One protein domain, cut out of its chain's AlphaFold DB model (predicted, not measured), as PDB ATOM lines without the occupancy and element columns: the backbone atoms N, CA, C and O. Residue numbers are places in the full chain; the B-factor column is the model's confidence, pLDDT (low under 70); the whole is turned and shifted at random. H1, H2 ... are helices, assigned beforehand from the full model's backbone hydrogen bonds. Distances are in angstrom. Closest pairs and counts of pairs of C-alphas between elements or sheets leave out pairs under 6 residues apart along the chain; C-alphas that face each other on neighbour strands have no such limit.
ATOM      1  N   VAL A   2     -40.320 -52.494 -12.822       94.88
ATOM      2  CA  VAL A   2     -39.989 -53.114 -11.524       94.88
ATOM      3  C   VAL A   2     -41.173 -53.142 -10.548       94.88
ATOM      4  O   VAL A   2     -41.538 -54.208 -10.070       94.88
ATOM      5  N   LEU A   3     -41.869 -52.018 -10.344       96.00
ATOM      6  CA  LEU A   3     -43.049 -51.982  -9.461       96.00
ATOM      7  C   LEU A   3     -44.144 -52.973  -9.886       96.00
ATOM      8  O   LEU A   3     -44.669 -53.725  -9.070       96.00
ATOM      9  N   ARG A   4     -44.413 -53.056 -11.193       92.62
ATOM     10  CA  ARG A   4     -45.396 -53.993 -11.746       92.62
ATOM     11  C   ARG A   4     -44.981 -55.455 -11.564       92.62
ATOM     12  O   ARG A   4     -45.851 -56.293 -11.360       92.62
ATOM     13  N   TYR A   5     -43.682 -55.761 -11.599       90.31
ATOM     14  CA  TYR A   5     -43.164 -57.095 -11.266       90.31
ATOM     15  C   TYR A   5     -43.468 -57.482  -9.808       90.31
ATOM     16  O   TYR A   5     -43.751 -58.641  -9.524       90.31
ATOM     17  N   ARG A   6     -43.529 -56.497  -8.903       91.56
ATOM     18  CA  ARG A   6     -43.971 -56.652  -7.507       91.56
ATOM     19  C   ARG A   6     -45.491 -56.474  -7.316       91.56
ATOM     20  O   ARG A   6     -45.961 -56.380  -6.188       91.56
ATOM     21  N   GLY A   7     -46.274 -56.444  -8.398       94.50
ATOM     22  CA  GLY A   7     -47.737 -56.326  -8.348       94.50
ATOM     23  C   GLY A   7     -48.266 -54.921  -8.039       94.50
ATOM     24  O   GLY A   7     -49.456 -54.770  -7.771       94.50
ATOM     25  N   ILE A   8     -47.413 -53.896  -8.090       96.62
ATOM     26  CA  ILE A   8     -47.774 -52.502  -7.826       96.62
ATOM     27  C   ILE A   8     -47.990 -51.787  -9.165       96.62
ATOM     28  O   ILE A   8     -47.074 -51.693  -9.988       96.62
ATOM     29  N   ASP A   9     -49.205 -51.286  -9.386       96.06
ATOM     30  CA  ASP A   9     -49.570 -50.554 -10.599       96.06
ATOM     31  C   ASP A   9     -49.533 -49.041 -10.351       96.06
ATOM     32  O   ASP A   9     -50.303 -48.508  -9.553       96.06
ATOM     33  N   VAL A  10     -48.612 -48.357 -11.030       96.62
ATOM     34  CA  VAL A  10     -48.430 -46.900 -10.980       96.62
ATOM     35  C   VAL A  10     -48.141 -46.422 -12.396       96.62
ATOM     36  O   VAL A  10     -47.351 -47.035 -13.122       96.62
ATOM     37  N   SER A  11     -48.785 -45.332 -12.812       96.06
ATOM     38  CA  SER A  11     -48.573 -44.785 -14.149       96.06
ATOM     39  C   SER A  11     -47.185 -44.154 -14.279       96.06
ATOM     40  O   SER A  11     -46.617 -43.634 -13.321       96.06
ATOM     41  N   GLN A  12     -46.657 -44.129 -15.505       93.38
ATOM     42  CA  GLN A  12     -45.395 -43.436 -15.785       93.38
ATOM     43  C   GLN A  12     -45.461 -41.938 -15.467       93.38
ATOM     44  O   GLN A  12     -44.451 -41.386 -15.062       93.38
ATOM     45  N   SER A  13     -46.622 -41.289 -15.616       95.69
ATOM     46  CA  SER A  13     -46.771 -39.866 -15.287       95.69
ATOM     47  C   SER A  13     -46.604 -39.604 -13.792       95.69
ATOM     48  O   SER A  13     -45.890 -38.687 -13.419       95.69
ATOM     49  N   VAL A  14     -47.202 -40.448 -12.941       97.31
ATOM     50  CA  VAL A  14     -47.049 -40.337 -11.483       97.31
ATOM     51  C   VAL A  14     -45.607 -40.623 -11.081       97.31
ATOM     52  O   VAL A  14     -45.039 -39.879 -10.294       97.31
ATOM     53  N   LEU A  15     -44.984 -41.653 -11.665       96.81
ATOM     54  CA  LEU A  15     -43.579 -41.950 -11.387       96.81
ATOM     55  C   LEU A  15     -42.649 -40.821 -11.843       96.81
ATOM     56  O   LEU A  15     -41.697 -40.519 -11.139       96.81
ATOM     57  N   ALA A  16     -42.912 -40.201 -12.994       96.19
ATOM     58  CA  ALA A  16     -42.136 -39.061 -13.474       96.19
ATOM     59  C   ALA A  16     -42.216 -37.880 -12.497       96.19
ATOM     60  O   ALA A  16     -41.180 -37.317 -12.154       96.19
ATOM     61  N   ASP A  17     -43.414 -37.566 -11.996       97.19
ATOM     62  CA  ASP A  17     -43.603 -36.522 -10.985       97.19
ATOM     63  C   ASP A  17     -42.889 -36.884  -9.667       97.19
ATOM     64  O   ASP A  17     -42.139 -36.073  -9.125       97.19
ATOM     65  N   ASP A  18     -43.049 -38.120  -9.176       96.81
ATOM     66  CA  ASP A  18     -42.416 -38.605  -7.936       96.81
ATOM     67  C   ASP A  18     -40.877 -38.573  -8.000       96.81
ATOM     68  O   ASP A  18     -40.210 -38.348  -6.981       96.81
ATOM     69  N   MET A  19     -40.323 -38.832  -9.189       96.75
ATOM     70  CA  MET A  19     -38.887 -38.880  -9.485       96.75
ATOM     71  C   MET A  19     -38.313 -37.530  -9.939       96.75
ATOM     72  O   MET A  19     -37.169 -37.491 -10.385       96.75
ATOM     73  N   ASN A  20     -39.088 -36.441  -9.877       96.44
ATOM     74  CA  ASN A  20     -38.677 -35.115 -10.352       96.44
ATOM     75  C   ASN A  20     -38.137 -35.125 -11.799       96.44
ATOM     76  O   ASN A  20     -37.169 -34.433 -12.113       96.44
ATOM     77  N   ALA A  21     -38.729 -35.936 -12.678       95.31
ATOM     78  CA  ALA A  21     -38.233 -36.115 -14.034       95.31
ATOM     79  C   ALA A  21     -38.353 -34.822 -14.857       95.31
ATOM     80  O   ALA A  21     -39.442 -34.260 -15.014       95.31
ATOM     81  N   ASP A  22     -37.248 -34.393 -15.457       94.25
ATOM     82  CA  ASP A  22     -37.231 -33.322 -16.445       94.25
ATOM     83  C   ASP A  22     -37.382 -33.913 -17.861       94.25
ATOM     84  O   ASP A  22     -36.715 -34.890 -18.213       94.25
ATOM     85  N   PRO A  23     -38.226 -33.336 -18.733       89.69
ATOM     86  CA  PRO A  23     -38.458 -33.871 -20.076       89.69
ATOM     87  C   PRO A  23     -37.244 -33.785 -21.020       89.69
ATOM     88  O   PRO A  23     -37.308 -34.314 -22.131       89.69
ATOM     89  N   ARG A  24     -36.173 -33.082 -20.639       87.88
ATOM     90  CA  ARG A  24     -34.939 -32.917 -21.421       87.88
ATOM     91  C   ARG A  24     -33.784 -33.718 -20.842       87.88
ATOM     92  O   ARG A  24     -33.028 -34.280 -21.626       87.88
ATOM     93  N   THR A  25     -33.634 -33.733 -19.519       87.19
ATOM     94  CA  THR A  25     -32.485 -34.368 -18.847       87.19
ATOM     95  C   THR A  25     -32.834 -35.677 -18.145       87.19
ATOM     96  O   THR A  25     -31.934 -36.405 -17.751       87.19
ATOM     97  N   GLY A  26     -34.116 -36.025 -18.030       91.31
ATOM     98  CA  GLY A  26     -34.550 -37.254 -17.375       91.31
ATOM     99  C   GLY A  26     -34.580 -37.132 -15.852       91.31
ATOM    100  O   GLY A  26     -34.978 -36.104 -15.309       91.31
ATOM    101  N   THR A  27     -34.215 -38.214 -15.170       93.38
ATOM    102  CA  THR A  27     -34.313 -38.377 -13.714       93.38
ATOM    103  C   THR A  27     -32.933 -38.646 -13.137       93.38
ATOM    104  O   THR A  27     -32.208 -39.492 -13.654       93.38
ATOM    105  N   GLU A  28     -32.617 -38.005 -12.016       95.88
ATOM    106  CA  GLU A  28     -31.416 -38.302 -11.235       95.88
ATOM    107  C   GLU A  28     -31.489 -39.704 -10.611       95.88
ATOM    108  O   GLU A  28     -32.519 -40.103 -10.057       95.88
ATOM    109  N   TYR A  29     -30.384 -40.456 -10.612       96.25
ATOM    110  CA  TYR A  29     -30.374 -41.829 -10.079       96.25
ATOM    111  C   TYR A  29     -30.800 -41.912  -8.608       96.25
ATOM    112  O   TYR A  29     -31.413 -42.896  -8.194       96.25
ATOM    113  N   VAL A  30     -30.508 -40.873  -7.822       95.88
ATOM    114  CA  VAL A  30     -30.922 -40.784  -6.414       95.88
ATOM    115  C   VAL A  30     -32.437 -40.655  -6.269       95.88
ATOM    116  O   VAL A  30     -33.009 -41.263  -5.368       95.88
ATOM    117  N   ASP A  31     -33.104 -39.943  -7.178       97.12
ATOM    118  CA  ASP A  31     -34.561 -39.833  -7.186       97.12
ATOM    119  C   ASP A  31     -35.214 -41.140  -7.642       97.12
ATOM    120  O   ASP A  31     -36.213 -41.562  -7.055       97.12
ATOM    121  N   LEU A  32     -34.613 -41.836  -8.614       96.75
ATOM    122  CA  LEU A  32     -35.029 -43.190  -8.986       96.75
ATOM    123  C   LEU A  32     -34.954 -44.133  -7.777       96.75
ATOM    124  O   LEU A  32     -35.955 -44.776  -7.454       96.75
ATOM    125  N   ALA A  33     -33.800 -44.191  -7.101       96.88
ATOM    126  CA  ALA A  33     -33.582 -45.037  -5.925       96.88
ATOM    127  C   ALA A  33     -34.580 -44.706  -4.803       96.88
ATOM    128  O   ALA A  33     -35.237 -45.599  -4.266       96.88
ATOM    129  N   ARG A  34     -34.768 -43.414  -4.513       97.25
ATOM    130  CA  ARG A  34     -35.726 -42.931  -3.514       97.25
ATOM    131  C   ARG A  34     -37.146 -43.402  -3.803       97.25
ATOM    132  O   ARG A  34     -37.840 -43.901  -2.919       97.25
ATOM    133  N   VAL A  35     -37.597 -43.245  -5.045       97.62
ATOM    134  CA  VAL A  35     -38.968 -43.598  -5.429       97.62
ATOM    135  C   VAL A  35     -39.182 -45.105  -5.402       97.62
ATOM    136  O   VAL A  35     -40.173 -45.557  -4.826       97.62
ATOM    137  N   VAL A  36     -38.269 -45.906  -5.961       96.81
ATOM    138  CA  VAL A  36     -38.423 -47.368  -5.906       96.81
ATOM    139  C   VAL A  36     -38.402 -47.873  -4.460       96.81
ATOM    140  O   VAL A  36     -39.218 -48.730  -4.112       96.81
ATOM    141  N   ASN A  37     -37.577 -47.278  -3.593       97.12
ATOM    142  CA  ASN A  37     -37.548 -47.620  -2.175       97.12
ATOM    143  C   ASN A  37     -38.856 -47.310  -1.464       97.12
ATOM    144  O   ASN A  37     -39.379 -48.160  -0.737       97.12
ATOM    145  N   ARG A  38     -39.438 -46.140  -1.732       96.81
ATOM    146  CA  ARG A  38     -40.715 -45.742  -1.137       96.81
ATOM    147  C   ARG A  38     -41.806 -46.761  -1.437       96.81
ATOM    148  O   ARG A  38     -42.564 -47.129  -0.541       96.81
ATOM    149  N   TYR A  39     -41.876 -47.225  -2.684       96.75
ATOM    150  CA  TYR A  39     -42.895 -48.181  -3.109       96.75
ATOM    151  C   TYR A  39     -42.634 -49.612  -2.619       96.75
ATOM    152  O   TYR A  39     -43.599 -50.318  -2.330       96.75
ATOM    153  N   LEU A  40     -41.376 -50.060  -2.545       95.38
ATOM    154  CA  LEU A  40     -41.055 -51.465  -2.248       95.38
ATOM    155  C   LEU A  40     -40.711 -51.743  -0.782       95.38
ATOM    156  O   LEU A  40     -41.026 -52.819  -0.280       95.38
ATOM    157  N   PHE A  41     -40.108 -50.779  -0.093       94.44
ATOM    158  CA  PHE A  41     -39.579 -50.945   1.263       94.44
ATOM    159  C   PHE A  41     -40.189 -49.958   2.270       94.44
ATOM    160  O   PHE A  41     -39.967 -50.093   3.471       94.44
ATOM    161  N   GLY A  42     -40.989 -48.988   1.811       94.69
ATOM    162  CA  GLY A  42     -41.646 -48.007   2.681       94.69
ATOM    163  C   GLY A  42     -40.690 -46.977   3.289       94.69
ATOM    164  O   GLY A  42     -41.038 -46.331   4.276       94.69
ATOM    165  N   VAL A  43     -39.496 -46.826   2.709       93.75
ATOM    166  CA  VAL A  43     -38.470 -45.851   3.100       93.75
ATOM    167  C   VAL A  43     -38.028 -45.062   1.876       93.75
ATOM    168  O   VAL A  43     -38.045 -45.593   0.776       93.75
ATOM    169  N   ASP A  44     -37.635 -43.805   2.053       90.94
ATOM    170  CA  ASP A  44     -37.087 -42.999   0.955       90.94
ATOM    171  C   ASP A  44     -35.591 -43.293   0.776       90.94
ATOM    172  O   ASP A  44     -35.150 -43.692  -0.298       90.94
ATOM    173  N   ASP A  45     -34.826 -43.193   1.862       86.88
ATOM    174  CA  ASP A  45     -33.391 -43.457   1.863       86.88
ATOM    175  C   ASP A  45     -33.101 -44.783   2.568       86.88
ATOM    176  O   ASP A  45     -33.330 -44.932   3.771       86.88
ATOM    177  N   ALA A  46     -32.580 -45.755   1.820       78.69
ATOM    178  CA  ALA A  46     -32.131 -47.011   2.396       78.69
ATOM    179  C   ALA A  46     -30.872 -46.773   3.244       78.69
ATOM    180  O   ALA A  46     -29.859 -46.256   2.763       78.69
ATOM    181  N   ASN A  47     -30.907 -47.181   4.515       80.56
ATOM    182  CA  ASN A  47     -29.690 -47.293   5.313       80.56
ATOM    183  C   ASN A  47     -28.748 -48.305   4.631       80.56
ATOM    184  O   ASN A  47     -29.228 -49.332   4.145       80.56
ATOM    185  N   PRO A  48     -27.418 -48.089   4.622       77.44
ATOM    186  CA  PRO A  48     -26.465 -49.044   4.056       77.44
ATOM    187  C   PRO A  48     -26.639 -50.500   4.514       77.44
ATOM    188  O   PRO A  48     -26.286 -51.404   3.764       77.44
ATOM    189  N   ASN A  49     -27.182 -50.727   5.714       82.38
ATOM    190  CA  ASN A  49     -27.374 -52.064   6.281       82.38
ATOM    191  C   ASN A  49     -28.809 -52.609   6.170       82.38
ATOM    192  O   ASN A  49     -29.025 -53.774   6.495       82.38
ATOM    193  N   ASP A  50     -29.774 -51.791   5.741       85.69
ATOM    194  CA  ASP A  50     -31.180 -52.190   5.633       85.69
ATOM    195  C   ASP A  50     -31.538 -52.556   4.185       85.69
ATOM    196  O   ASP A  50     -30.789 -52.266   3.246       85.69
ATOM    197  N   ALA A  51     -32.690 -53.206   4.002       90.19
ATOM    198  CA  ALA A  51     -33.230 -53.497   2.680       90.19
ATOM    199  C   ALA A  51     -33.556 -52.198   1.927       90.19
ATOM    200  O   ALA A  51     -34.169 -51.286   2.486       90.19
ATOM    201  N   GLY A  52     -33.160 -52.140   0.658       94.44
ATOM    202  CA  GLY A  52     -33.432 -51.015  -0.221       94.44
ATOM    203  C   GLY A  52     -32.334 -50.775  -1.248       94.44
ATOM    204  O   GLY A  52     -31.164 -51.076  -1.015       94.44
ATOM    205  N   TYR A  53     -32.761 -50.192  -2.360       96.31
ATOM    206  CA  TYR A  53     -31.958 -49.792  -3.498       96.31
ATOM    207  C   TYR A  53     -31.015 -48.641  -3.163       96.31
ATOM    208  O   TYR A  53     -31.384 -47.671  -2.487       96.31
ATOM    209  N   ARG A  54     -29.807 -48.713  -3.715       94.44
ATOM    210  CA  ARG A  54     -28.718 -47.755  -3.523       94.44
ATOM    211  C   ARG A  54     -28.093 -47.427  -4.865       94.44
ATOM    212  O   ARG A  54     -27.895 -48.304  -5.700       94.44
TER     213      ARG A  54
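Overview. This is residues 2 to 54 of the 160 residues of the protein "Putative lipoprotein" of Bifidobacterium biavatii DSM 23969 (UniProt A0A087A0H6). One helix, H3, lies in the middle of a small, thin domain, with the short H2 on one side of it, the single turn H1 near another part of it, and the unnamed tail of residues 42 to 54 looping back on its other side. The loop of residues 19 to 28 reaches out beyond H2 and returns to H3. The printed part has 53 residues with three named helices, in the order H1, H2, H3, and no named strand; the class is all helix, though under half of the residues, 24, are in named elements. It is compact, with a radius of gyration of the C-alphas of 11.3 A and spans of 34 by 23 by 13 A.

Along the chain. Find C-alpha 29 at (-30.374, -41.829, -10.079); from there H3, residues 29 to 41, runs 17.2 A to C-alpha 41 at (-39.579, -50.945, 1.263). H2 is residues 12 to 18, 9.7 A long. H1 is residues 2 to 5, 5.1 A long, and begins at C-alpha 2, (-39.989, -53.114, -11.524).

Arrangement. Start at H3. With residues 31 to 35 alone it only just touches H2, with 3 pairs of C-alphas within 8 A; the closest C-alphas, of Asp 18 and Val 35, are 6.6 A apart. Their lines are about perpendicular, at 79 degrees. With residues 36 to 40 alone H3 only just touches H1, again with 3 pairs; the closest C-alphas, of Leu 3 and Tyr 39, are 7.4 A apart. H1 and H2 are apart. In H2 and H3 every O i to N i+4 pair is within hydrogen-bond range; H1 is too short for such a pair.

Size, cuts and confidence. The C-alphas farthest apart, of Arg 24 and Asn 49, are 34.5 A from each other. The links H1 to H2 and H2 to H3 are short but not tight. The printed part has no cut, and no printed residue is under 70 in pLDDT.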